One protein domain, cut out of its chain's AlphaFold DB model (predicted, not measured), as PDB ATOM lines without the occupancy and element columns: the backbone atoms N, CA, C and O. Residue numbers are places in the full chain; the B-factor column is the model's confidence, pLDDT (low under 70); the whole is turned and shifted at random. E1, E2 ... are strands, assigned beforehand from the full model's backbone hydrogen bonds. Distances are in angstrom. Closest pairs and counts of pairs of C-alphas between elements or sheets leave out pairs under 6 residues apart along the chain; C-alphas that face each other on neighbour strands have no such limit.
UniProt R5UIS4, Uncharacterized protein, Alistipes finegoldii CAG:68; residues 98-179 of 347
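AT A GLANCE: This is residues 98 to 179 of the 347 residues of an uncharacterized protein of Alistipes finegoldii CAG:68 (UniProt R5UIS4). The domain is a small closed barrel of six antiparallel strands, and its longest strand, E4, bends strongly so that its first part pairs with E3 on one side of the ring and its last part with E5. Two long stretches with no named element, residues 114 to 129 and residues 163 to 174, link strands that are apart in the ring. The printed part has 82 residues, with no named helix and six named strands in the order E1 to E6 along the chain; round the barrel run E1, E2, E5, E4, E3, E6 and back to E1. The class is all strand, with 38 residues, under half of those printed, in named elements. The whole is compact, with a radius of gyration of the C-alphas of 11.3 A, and rounded, spanning 29 by 26 by 22 A.

IN THESE COORDINATES: The longest strand, E4, holds residues 141 to 152 and measures 24.4 A from first to last C-alpha; it starts at C-alpha 141, (80.250, -32.414, 0.089), and bends by 82 degrees at residue 148. E3 is residues 130 to 134, and E5 is residues 157 to 162, 16.4 A long. E2 is residues 109 to 113, 13.5 A long. E1 is residues 99 to 104, 13.6 A long, from C-alpha 99 at (88.575, -25.849, 8.133). E6 is residues 175 to 178 and ends at C-alpha 178, (80.224, -22.590, 4.265).

HOW THE PARTS SIT: In the closed barrel, E4 has E3 on one side, beside residues 141 to 146, and E5 on the other side, beside residues 146 to 152. E3 and E4 form a hairpin, with N 133 and O 143 at 2.9 A, within hydrogen-bond range. E4 and E5 form another, with N 151 and O 159 at 2.8 A; E3, E4 and E5 are a meander, each strand the antiparallel neighbour of the one before. E5 and E2 are antiparallel at 149 degrees, with N 160 and O 110 at 2.8 A. E2 and E1 form a hairpin, with N 111 and O 103 at 2.8 A. E1 pairs with E6 over residues 99 to 100, where N 176 and O 99 are 2.8 A apart. E6 and E3 are antiparallel neighbours at 148 degrees, with N 132 and O 177 at 2.9 A, within hydrogen-bond range. E2 to E5 and E3 to E6 each form a Greek key, four strands in a row in which three are a meander and the first is the antiparallel neighbour of the fourth. E1 and E4 are apart, and so are E3 and E5.

THE WHOLE: The two C-alphas farthest apart, those of Gly 118 and Glu 168, are 31.1 A from each other. The printed part has no cut. The links E2 to E3, 16 residues, and E5 to E6, 12 residues, are long. The mean pLDDT of the printed part is 96.8, and no printed residue is under 70.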
ATOM      1  N   TYR A  98      88.105 -23.662   3.839       98.19
ATOM      2  CA  TYR A  98      88.025 -24.983   4.453       98.19
ATOM      3  C   TYR A  98      88.685 -24.971   5.834       98.19
ATOM      4  O   TYR A  98      89.825 -24.537   5.993       98.19
ATOM      5  N   MET A  99      87.994 -25.516   6.833       97.88
ATOM      6  CA  MET A  99      88.575 -25.849   8.133       97.88
ATOM      7  C   MET A  99      88.615 -27.370   8.306       97.88
ATOM      8  O   MET A  99      87.551 -27.984   8.416       97.88
ATOM      9  N   PRO A 100      89.796 -28.009   8.334       98.19
ATOM     10  CA  PRO A 100      89.886 -29.435   8.613       98.19
ATOM     11  C   PRO A 100      89.407 -29.772  10.029       98.19
ATOM     12  O   PRO A 100      89.745 -29.098  11.008       98.19
ATOM     13  N   VAL A 101      88.663 -30.872  10.126       98.50
ATOM     14  CA  VAL A 101      88.352 -31.576  11.365       98.50
ATOM     15  C   VAL A 101      89.655 -32.119  11.931       98.50
ATOM     16  O   VAL A 101      90.356 -32.891  11.278       98.50
ATOM     17  N   ASP A 102      89.975 -31.711  13.147       98.25
ATOM     18  CA  ASP A 102      91.145 -32.182  13.875       98.25
ATOM     19  C   ASP A 102      90.787 -33.382  14.758       98.25
ATOM     20  O   ASP A 102      91.365 -34.457  14.626       98.25
ATOM     21  N   THR A 103      89.763 -33.217  15.599       98.19
ATOM     22  CA  THR A 103      89.341 -34.219  16.585       98.19
ATOM     23  C   THR A 103      87.814 -34.331  16.608       98.19
ATOM     24  O   THR A 103      87.117 -33.323  16.519       98.19
ATOM     25  N   ILE A 104      87.279 -35.545  16.755       98.12
ATOM     26  CA  ILE A 104      85.841 -35.813  16.934       98.12
ATOM     27  C   ILE A 104      85.634 -36.261  18.385       98.12
ATOM     28  O   ILE A 104      86.244 -37.242  18.803       98.12
ATOM     29  N   PHE A 105      84.821 -35.537  19.158       94.12
ATOM     30  CA  PHE A 105      84.618 -35.817  20.590       94.12
ATOM     31  C   PHE A 105      83.439 -36.741  20.825       94.12
ATOM     32  O   PHE A 105      83.517 -37.688  21.603       94.12
ATOM     33  N   ASP A 106      82.339 -36.433  20.154       94.75
ATOM     34  CA  ASP A 106      81.077 -37.128  20.291       94.75
ATOM     35  C   ASP A 106      80.264 -36.970  18.999       94.75
ATOM     36  O   ASP A 106      80.788 -36.585  17.950       94.75
ATOM     37  N   ARG A 107      78.976 -37.315  19.061       94.88
ATOM     38  CA  ARG A 107      78.104 -37.307  17.890       94.88
ATOM     39  C   ARG A 107      77.816 -35.913  17.354       94.88
ATOM     40  O   ARG A 107      77.389 -35.841  16.217       94.88
ATOM     41  N   GLU A 108      78.021 -34.832  18.094       97.00
ATOM     42  CA  GLU A 108      77.638 -33.471  17.683       97.00
ATOM     43  C   GLU A 108      78.799 -32.476  17.771       97.00
ATOM     44  O   GLU A 108      78.703 -31.378  17.222       97.00
ATOM     45  N   ARG A 109      79.903 -32.844  18.433       98.06
ATOM     46  CA  ARG A 109      81.023 -31.949  18.729       98.06
ATOM     47  C   ARG A 109      82.334 -32.404  18.090       98.06
ATOM     48  O   ARG A 109      82.817 -33.517  18.306       98.06
ATOM     49  N   ILE A 110      82.971 -31.474  17.383       98.50
ATOM     50  CA  ILE A 110      84.317 -31.616  16.810       98.50
ATOM     51  C   ILE A 110      85.228 -30.470  17.244       98.50
ATOM     52  O   ILE A 110      84.762 -29.391  17.612       98.50
ATOM     53  N   TRP A 111      86.536 -30.680  17.140       97.81
ATOM     54  CA  TRP A 111      87.505 -29.600  16.995       97.81
ATOM     55  C   TRP A 111      87.871 -29.441  15.534       97.81
ATOM     56  O   TRP A 111      88.100 -30.417  14.818       97.81
ATOM     57  N   VAL A 112      87.959 -28.190  15.121       97.81
ATOM     58  CA  VAL A 112      88.472 -27.786  13.821       97.81
ATOM     59  C   VAL A 112      89.714 -26.937  14.022       97.81
ATOM     60  O   VAL A 112      89.865 -26.256  15.045       97.81
ATOM     61  N   ARG A 113      90.591 -26.960  13.022       96.62
ATOM     62  CA  ARG A 113      91.791 -26.127  13.000       96.62
ATOM     63  C   ARG A 113      91.928 -25.378  11.686       96.62
ATOM     64  O   ARG A 113      91.427 -25.832  10.664       96.62
ATOM     65  N   TRP A 114      92.659 -24.272  11.692       97.12
ATOM     66  CA  TRP A 114      93.107 -23.640  10.455       97.12
ATOM     67  C   TRP A 114      94.189 -24.484   9.775       97.12
ATOM     68  O   TRP A 114      95.112 -24.991  10.421       97.12
ATOM     69  N   GLY A 115      94.043 -24.673   8.465       93.69
ATOM     70  CA  GLY A 115      94.914 -25.540   7.679       93.69
ATOM     71  C   GLY A 115      96.185 -24.851   7.182       93.69
ATOM     72  O   GLY A 115      97.222 -25.503   7.055       93.69
ATOM     73  N   HIS A 116      96.126 -23.532   6.982       95.94
ATOM     74  CA  HIS A 116      97.241 -22.720   6.509       95.94
ATOM     75  C   HIS A 116      97.478 -21.491   7.404       95.94
ATOM     76  O   HIS A 116      96.540 -20.828   7.844       95.94
ATOM     77  N   SER A 117      98.748 -21.131   7.632       93.62
ATOM     78  CA  SER A 117      99.126 -20.017   8.526       93.62
ATOM     79  C   SER A 117      98.574 -18.647   8.111       93.62
ATOM     80  O   SER A 117      98.373 -17.780   8.958       93.62
ATOM     81  N   GLY A 118      98.286 -18.462   6.818       91.00
ATOM     82  CA  GLY A 118      97.639 -17.255   6.292       91.00
ATOM     83  C   GLY A 118      96.169 -17.098   6.699       91.00
ATOM     84  O   GLY A 118      95.629 -16.011   6.550       91.00
ATOM     85  N   GLN A 119      95.539 -18.152   7.225       94.31
ATOM     86  CA  GLN A 119      94.142 -18.153   7.677       94.31
ATOM     87  C   GLN A 119      94.015 -17.970   9.199       94.31
ATOM     88  O   GLN A 119      92.912 -17.846   9.729       94.31
ATOM     89  N   TYR A 120      95.136 -17.983   9.925       94.94
ATOM     90  CA  TYR A 120      95.131 -17.957  11.383       94.94
ATOM     91  C   TYR A 120      94.459 -16.695  11.918       94.94
ATOM     92  O   TYR A 120      94.808 -15.574  11.554       94.94
ATOM     93  N   GLY A 121      93.547 -16.887  12.865       91.94
ATOM     94  CA  GLY A 121      92.834 -15.813  13.543       91.94
ATOM     95  C   GLY A 121      91.557 -15.350  12.851       91.94
ATOM     96  O   GLY A 121      90.857 -14.541  13.454       91.94
ATOM     97  N   THR A 122      91.229 -15.871  11.663       90.56
ATOM     98  CA  THR A 122      89.935 -15.626  11.016       90.56
ATOM     99  C   THR A 122      88.811 -16.257  11.838       90.56
ATOM    100  O   THR A 122      88.869 -17.433  12.190       90.56
ATOM    101  N   ASP A 123      87.781 -15.468  12.143       85.56
ATOM    102  CA  ASP A 123      86.544 -15.940  12.767       85.56
ATOM    103  C   ASP A 123      85.565 -16.340  11.659       85.56
ATOM    104  O   ASP A 123      85.018 -15.483  10.976       85.56
ATOM    105  N   PHE A 124      85.407 -17.641  11.420       89.38
ATOM    106  CA  PHE A 124      84.630 -18.164  10.291       89.38
ATOM    107  C   PHE A 124      83.273 -18.730  10.713       89.38
ATOM    108  O   PHE A 124      82.238 -18.275  10.240       89.38
ATOM    109  N   LEU A 125      83.280 -19.717  11.609       94.25
ATOM    110  CA  LEU A 125      82.069 -20.408  12.038       94.25
ATOM    111  C   LEU A 125      81.342 -19.600  13.114       94.25
ATOM    112  O   LEU A 125      81.951 -19.187  14.103       94.25
ATOM    113  N   VAL A 126      80.029 -19.437  12.954       94.50
ATOM    114  CA  VAL A 126      79.154 -18.753  13.919       94.50
ATOM    115  C   VAL A 126      77.882 -19.569  14.181       94.50
ATOM    116  O   VAL A 126      77.441 -20.300  13.292       94.50
ATOM    117  N   PRO A 127      77.270 -19.478  15.380       97.56
ATOM    118  CA  PRO A 127      75.979 -20.111  15.651       97.56
ATOM    119  C   PRO A 127      74.913 -19.740  14.611       97.56
ATOM    120  O   PRO A 127      74.799 -18.585  14.212       97.56
ATOM    121  N   GLY A 128      74.129 -20.726  14.179       97.62
ATOM    122  CA  GLY A 128      73.109 -20.598  13.136       97.62
ATOM    123  C   GLY A 128      73.628 -20.759  11.702       97.62
ATOM    124  O   GLY A 128      72.817 -20.884  10.789       97.62
ATOM    125  N   MET A 129      74.947 -20.800  11.483       96.44
ATOM    126  CA  MET A 129      75.522 -20.957  10.144       96.44
ATOM    127  C   MET A 129      75.295 -22.365   9.586       96.44
ATOM    128  O   MET A 129      75.564 -23.358  10.269       96.44
ATOM    129  N   ALA A 130      74.864 -22.443   8.324       98.00
ATOM    130  CA  ALA A 130      74.847 -23.681   7.556       98.00
ATOM    131  C   ALA A 130      76.239 -23.984   6.987       98.00
ATOM    132  O   ALA A 130      76.878 -23.130   6.366       98.00
ATOM    133  N   VAL A 131      76.701 -25.212   7.199       98.50
ATOM    134  CA  VAL A 131      78.000 -25.686   6.728       98.50
ATOM    135  C   VAL A 131      77.874 -26.990   5.963       98.50
ATOM    136  O   VAL A 131      77.020 -27.829   6.261       98.50
ATOM    137  N   GLU A 132      78.778 -27.179   5.011       98.25
ATOM    138  CA  GLU A 132      79.012 -28.449   4.345       98.25
ATOM    139  C   GLU A 132      80.133 -29.223   5.044       98.25
ATOM    140  O   GLU A 132      81.125 -28.649   5.504       98.25
ATOM    141  N   ILE A 133      79.969 -30.546   5.102       98.62
ATOM    142  CA  ILE A 133      81.018 -31.483   5.491       98.62
ATOM    143  C   ILE A 133      81.518 -32.166   4.222       98.62
ATOM    144  O   ILE A 133      80.738 -32.768   3.474       98.62
ATOM    145  N   VAL A 134      82.821 -32.057   3.990       98.50
ATOM    146  CA  VAL A 134      83.467 -32.370   2.714       98.50
ATOM    147  C   VAL A 134      84.553 -33.417   2.918       98.50
ATOM    148  O   VAL A 134      85.335 -33.348   3.870       98.50
ATOM    149  N   ASP A 135      84.606 -34.401   2.025       98.00
ATOM    150  CA  ASP A 135      85.704 -35.365   1.993       98.00
ATOM    151  C   ASP A 135      86.946 -34.697   1.377       98.00
ATOM    152  O   ASP A 135      86.907 -34.176   0.264       98.00
ATOM    153  N   ASN A 136      88.069 -34.692   2.092       97.19
ATOM    154  CA  ASN A 136      89.280 -33.974   1.684       97.19
ATOM    155  C   ASN A 136      90.045 -34.629   0.521       97.19
ATOM    156  O   ASN A 136      90.961 -34.016  -0.027       97.19
ATOM    157  N   HIS A 137      89.702 -35.862   0.140       96.94
ATOM    158  CA  HIS A 137      90.322 -36.551  -0.988       96.94
ATOM    159  C   HIS A 137      89.605 -36.279  -2.309       96.94
ATOM    160  O   HIS A 137      90.273 -36.206  -3.345       96.94
ATOM    161  N   THR A 138      88.279 -36.136  -2.257       97.50
ATOM    162  CA  THR A 138      87.406 -35.907  -3.424       97.50
ATOM    163  C   THR A 138      86.954 -34.450  -3.568       97.50
ATOM    164  O   THR A 138      86.583 -34.040  -4.664       97.50
ATOM    165  N   LEU A 139      87.002 -33.674  -2.478       98.00
ATOM    166  CA  LEU A 139      86.412 -32.336  -2.316       98.00
ATOM    167  C   LEU A 139      84.888 -32.278  -2.526       98.00
ATOM    168  O   LEU A 139      84.322 -31.194  -2.666       98.00
ATOM    169  N   GLU A 140      84.207 -33.425  -2.498       97.56
ATOM    170  CA  GLU A 140      82.749 -33.492  -2.578       97.56
ATOM    171  C   GLU A 140      82.115 -33.365  -1.187       97.56
ATOM    172  O   GLU A 140      82.535 -34.000  -0.211       97.56
ATOM    173  N   ALA A 141      81.077 -32.533  -1.101       97.12
ATOM    174  CA  ALA A 141      80.250 -32.414   0.089       97.12
ATOM    175  C   ALA A 141      79.317 -33.625   0.205       97.12
ATOM    176  O   ALA A 141      78.607 -33.958  -0.743       97.12
ATOM    177  N   TYR A 142      79.279 -34.256   1.378       97.50
ATOM    178  CA  TYR A 142      78.449 -35.443   1.623       97.50
ATOM    179  C   TYR A 142      77.442 -35.260   2.766       97.50
ATOM    180  O   TYR A 142      76.575 -36.109   2.965       97.50
ATOM    181  N   ALA A 143      77.518 -34.154   3.509       97.94
ATOM    182  CA  ALA A 143      76.542 -33.799   4.533       97.94
ATOM    183  C   ALA A 143      76.467 -32.281   4.737       97.94
ATOM    184  O   ALA A 143      77.395 -31.549   4.394       97.94
ATOM    185  N   ARG A 144      75.364 -31.823   5.335       98.31
ATOM    186  CA  ARG A 144      75.137 -30.434   5.753       98.31
ATOM    187  C   ARG A 144      74.761 -30.383   7.219       98.31
ATOM    188  O   ARG A 144      74.040 -31.269   7.671       98.31
ATOM    189  N   ARG A 145      75.216 -29.376   7.958       98.12
ATOM    190  CA  ARG A 145      74.854 -29.177   9.370       98.12
ATOM    191  C   ARG A 145      74.647 -27.704   9.675       98.12
ATOM    192  O   ARG A 145      75.212 -26.848   9.003       98.12
ATOM    193  N   ILE A 146      73.883 -27.426  10.728       98.50
ATOM    194  CA  ILE A 146      73.791 -26.085  11.310       98.50
ATOM    195  C   ILE A 146      74.640 -26.035  12.576       98.50
ATOM    196  O   ILE A 146      74.497 -26.882  13.464       98.50
ATOM    197  N   VAL A 147      75.514 -25.036  12.663       98.56
ATOM    198  CA  VAL A 147      76.346 -24.769  13.839       98.56
ATOM    199  C   VAL A 147      75.455 -24.329  15.004       98.56
ATOM    200  O   VAL A 147      74.755 -23.327  14.910       98.56
ATOM    201  N   ALA A 148      75.493 -25.045  16.125       98.50
ATOM    202  CA  ALA A 148      74.796 -24.668  17.357       98.50
ATOM    203  C   ALA A 148      75.658 -23.758  18.242       98.50
ATOM    204  O   ALA A 148      75.173 -22.783  18.812       98.50
ATOM    205  N   LYS A 149      76.951 -24.078  18.368       98.25
ATOM    206  CA  LYS A 149      77.882 -23.376  19.259       98.25
ATOM    207  C   LYS A 149      79.302 -23.429  18.714       98.25
ATOM    208  O   LYS A 149      79.717 -24.455  18.177       98.25
ATOM    209  N   VAL A 150      80.057 -22.354  18.928       97.94
ATOM    210  CA  VAL A 150      81.497 -22.287  18.649       97.94
ATOM    211  C   VAL A 150      82.228 -21.829  19.907       97.94
ATOM    212  O   VAL A 150      81.840 -20.847  20.537       97.94
ATOM    213  N   GLU A 151      83.276 -22.553  20.287       97.12
ATOM    214  CA  GLU A 151      84.172 -22.212  21.392       97.12
ATOM    215  C   GLU A 151      85.581 -22.030  20.824       97.12
ATOM    216  O   GLU A 151      86.259 -23.001  20.481       97.12
ATOM    217  N   ARG A 152      86.023 -20.777  20.693       96.25
ATOM    218  CA  ARG A 152      87.360 -20.461  20.186       96.25
ATOM    219  C   ARG A 152      88.400 -20.685  21.279       96.25
ATOM    220  O   ARG A 152      88.309 -20.087  22.348       96.25
ATOM    221  N   PHE A 153      89.412 -21.503  20.996       95.31
ATOM    222  CA  PHE A 153      90.502 -21.755  21.944       95.31
ATOM    223  C   PHE A 153      91.676 -20.809  21.729       95.31
ATOM    224  O   PHE A 153      92.245 -20.287  22.683       95.31
ATOM    225  N   ASN A 154      92.061 -20.596  20.471       95.81
ATOM    226  CA  ASN A 154      93.144 -19.693  20.099       95.81
ATOM    227  C   ASN A 154      92.981 -19.240  18.635       95.81
ATOM    228  O   ASN A 154      91.887 -19.274  18.073       95.81
ATOM    229  N   LYS A 155      94.054 -18.742  18.013       95.94
ATOM    230  CA  LYS A 155      94.034 -18.305  16.608       95.94
ATOM    231  C   LYS A 155      93.978 -19.464  15.600       95.94
ATOM    232  O   LYS A 155      93.763 -19.195  14.429       95.94
ATOM    233  N   GLU A 156      94.208 -20.704  16.028       96.12
ATOM    234  CA  GLU A 156      94.317 -21.892  15.169       96.12
ATOM    235  C   GLU A 156      93.161 -22.869  15.396       96.12
ATOM    236  O   GLU A 156      92.671 -23.422  14.422       96.12
ATOM    237  N   TYR A 157      92.699 -23.052  16.639       96.88
ATOM    238  CA  TYR A 157      91.726 -24.086  17.012       96.88
ATOM    239  C   TYR A 157      90.418 -23.519  17.570       96.88
ATOM    240  O   TYR A 157      90.414 -22.556  18.346       96.88
ATOM    241  N   SER A 158      89.314 -24.187  17.227       97.56
ATOM    242  CA  SER A 158      87.984 -23.972  17.807       97.56
ATOM    243  C   SER A 158      87.245 -25.301  17.975       97.56
ATOM    244  O   SER A 158      87.382 -26.194  17.139       97.56
ATOM    245  N   ALA A 159      86.422 -25.426  19.015       97.69
ATOM    246  CA  ALA A 159      85.402 -26.469  19.080       97.69
ATOM    247  C   ALA A 159      84.097 -25.986  18.455       97.69
ATOM    248  O   ALA A 159      83.695 -24.837  18.639       97.69
ATOM    249  N   VAL A 160      83.417 -26.886  17.757       98.38
ATOM    250  CA  VAL A 160      82.144 -26.631  17.085       98.38
ATOM    251  C   VAL A 160      81.173 -27.714  17.518       98.38
ATOM    252  O   VAL A 160      81.501 -28.897  17.469       98.38
ATOM    253  N   THR A 161      79.997 -27.303  17.979       98.69
ATOM    254  CA  THR A 161      78.864 -28.193  18.256       98.69
ATOM    255  C   THR A 161      77.790 -27.933  17.215       98.69
ATOM    256  O   THR A 161      77.490 -26.769  16.932       98.69
ATOM    257  N   PHE A 162      77.216 -28.987  16.647       98.69
ATOM    258  CA  PHE A 162      76.142 -28.912  15.660       98.69
ATOM    259  C   PHE A 162      74.776 -29.154  16.299       98.69
ATOM    260  O   PHE A 162      74.671 -29.720  17.378       98.69
ATOM    261  N   THR A 163      73.726 -28.689  15.627       98.31
ATOM    262  CA  THR A 163      72.326 -28.897  16.048       98.31
ATOM    263  C   THR A 163      71.824 -30.320  15.801       98.31
ATOM    264  O   THR A 163      70.799 -30.711  16.352       98.31
ATOM    265  N   GLU A 164      72.537 -31.083  14.974       97.69
ATOM    266  CA  GLU A 164      72.210 -32.453  14.592       97.69
ATOM    267  C   GLU A 164      73.472 -33.324  14.642       97.69
ATOM    268  O   GLU A 164      74.568 -32.820  14.351       97.69
ATOM    269  N   PRO A 165      73.338 -34.639  14.907       98.12
ATOM    270  CA  PRO A 165      74.464 -35.560  14.904       98.12
ATOM    271  C   PRO A 165      75.255 -35.513  13.599       98.12
ATOM    272  O   PRO A 165      74.687 -35.554  12.511       98.12
ATOM    273  N   LEU A 166      76.575 -35.478  13.690       98.12
ATOM    274  CA  LEU A 166      77.532 -35.645  12.607       98.12
ATOM    275  C   LEU A 166      77.284 -36.951  11.838       98.12
ATOM    276  O   LEU A 166      76.809 -37.937  12.411       98.12
ATOM    277  N   PRO A 167      77.598 -36.975  10.534       97.38
ATOM    278  CA  PRO A 167      77.475 -38.187   9.737       97.38
ATOM    279  C   PRO A 167      78.459 -39.256  10.237       97.38
ATOM    280  O   PRO A 167      79.586 -38.943  10.608       97.38
ATOM    281  N   GLU A 168      78.043 -40.525  10.229       95.75
ATOM    282  CA  GLU A 168      78.819 -41.636  10.814       95.75
ATOM    283  C   GLU A 168      80.192 -41.842  10.157       95.75
ATOM    284  O   GLU A 168      81.118 -42.339  10.791       95.75
ATOM    285  N   ASN A 169      80.342 -41.433   8.897       96.19
ATOM    286  CA  ASN A 169      81.573 -41.544   8.120       96.19
ATOM    287  C   ASN A 169      82.514 -40.329   8.257       96.19
ATOM    288  O   ASN A 169      83.485 -40.230   7.501       96.19
ATOM    289  N   ILE A 170      82.246 -39.386   9.171       98.06
ATOM    290  CA  ILE A 170      83.171 -38.279   9.439       98.06
ATOM    291  C   ILE A 170      84.488 -38.796  10.033       98.06
ATOM    292  O   ILE A 170      84.506 -39.692  10.875       98.06
ATOM    293  N   ARG A 171      85.611 -38.215   9.607       97.69
ATOM    294  CA  ARG A 171      86.954 -38.549  10.098       97.69
ATOM    295  C   ARG A 171      87.825 -37.295  10.198       97.69
ATOM    296  O   ARG A 171      87.547 -36.320   9.492       97.69
ATOM    297  N   PRO A 172      88.886 -37.308  11.024       98.06
ATOM    298  CA  PRO A 172      89.904 -36.265  10.992       98.06
ATOM    299  C   PRO A 172      90.427 -36.040   9.570       98.06
ATOM    300  O   PRO A 172      90.581 -36.986   8.795       98.06
ATOM    301  N   GLY A 173      90.676 -34.783   9.222       98.00
ATOM    302  CA  GLY A 173      91.064 -34.357   7.881       98.00
ATOM    303  C   GLY A 173      89.897 -34.001   6.960       98.00
ATOM    304  O   GLY A 173      90.116 -33.209   6.050       98.00
ATOM    305  N   HIS A 174      88.667 -34.486   7.206       98.56
ATOM    306  CA  HIS A 174      87.479 -33.969   6.508       98.56
ATOM    307  C   HIS A 174      87.326 -32.470   6.753       98.56
ATOM    308  O   HIS A 174      87.833 -31.948   7.739       98.56
ATOM    309  N   LEU A 175      86.657 -31.762   5.852       98.56
ATOM    310  CA  LEU A 175      86.637 -30.304   5.861       98.56
ATOM    311  C   LEU A 175      85.248 -29.796   6.228       98.56
ATOM    312  O   LEU A 175      84.240 -30.364   5.812       98.56
ATOM    313  N   ILE A 176      85.222 -28.697   6.971       98.44
ATOM    314  CA  ILE A 176      84.042 -27.875   7.204       98.44
ATOM    315  C   ILE A 176      84.176 -26.616   6.346       98.44
ATOM    316  O   ILE A 176      85.209 -25.946   6.397       98.44
ATOM    317  N   ALA A 177      83.149 -26.299   5.566       97.94
ATOM    318  CA  ALA A 177      83.070 -25.088   4.749       97.94
ATOM    319  C   ALA A 177      81.667 -24.479   4.813       97.94
ATOM    320  O   ALA A 177      80.726 -25.113   5.281       97.94
ATOM    321  N   ALA A 178      81.520 -23.243   4.346       96.62
ATOM    322  CA  ALA A 178      80.224 -22.590   4.265       96.62
ATOM    323  C   ALA A 178      79.361 -23.301   3.215       96.62
ATOM    324  O   ALA A 178      79.831 -23.551   2.106       96.62
ATOM    325  N   ASP A 179      78.093 -23.562   3.537       95.56
ATOM    326  CA  ASP A 179      77.089 -24.036   2.566       95.56
ATOM    327  C   ASP A 179      76.395 -22.852   1.859       95.56
ATOM    328  O   ASP A 179      75.245 -22.931   1.441       95.56
TER     329      ASP A 179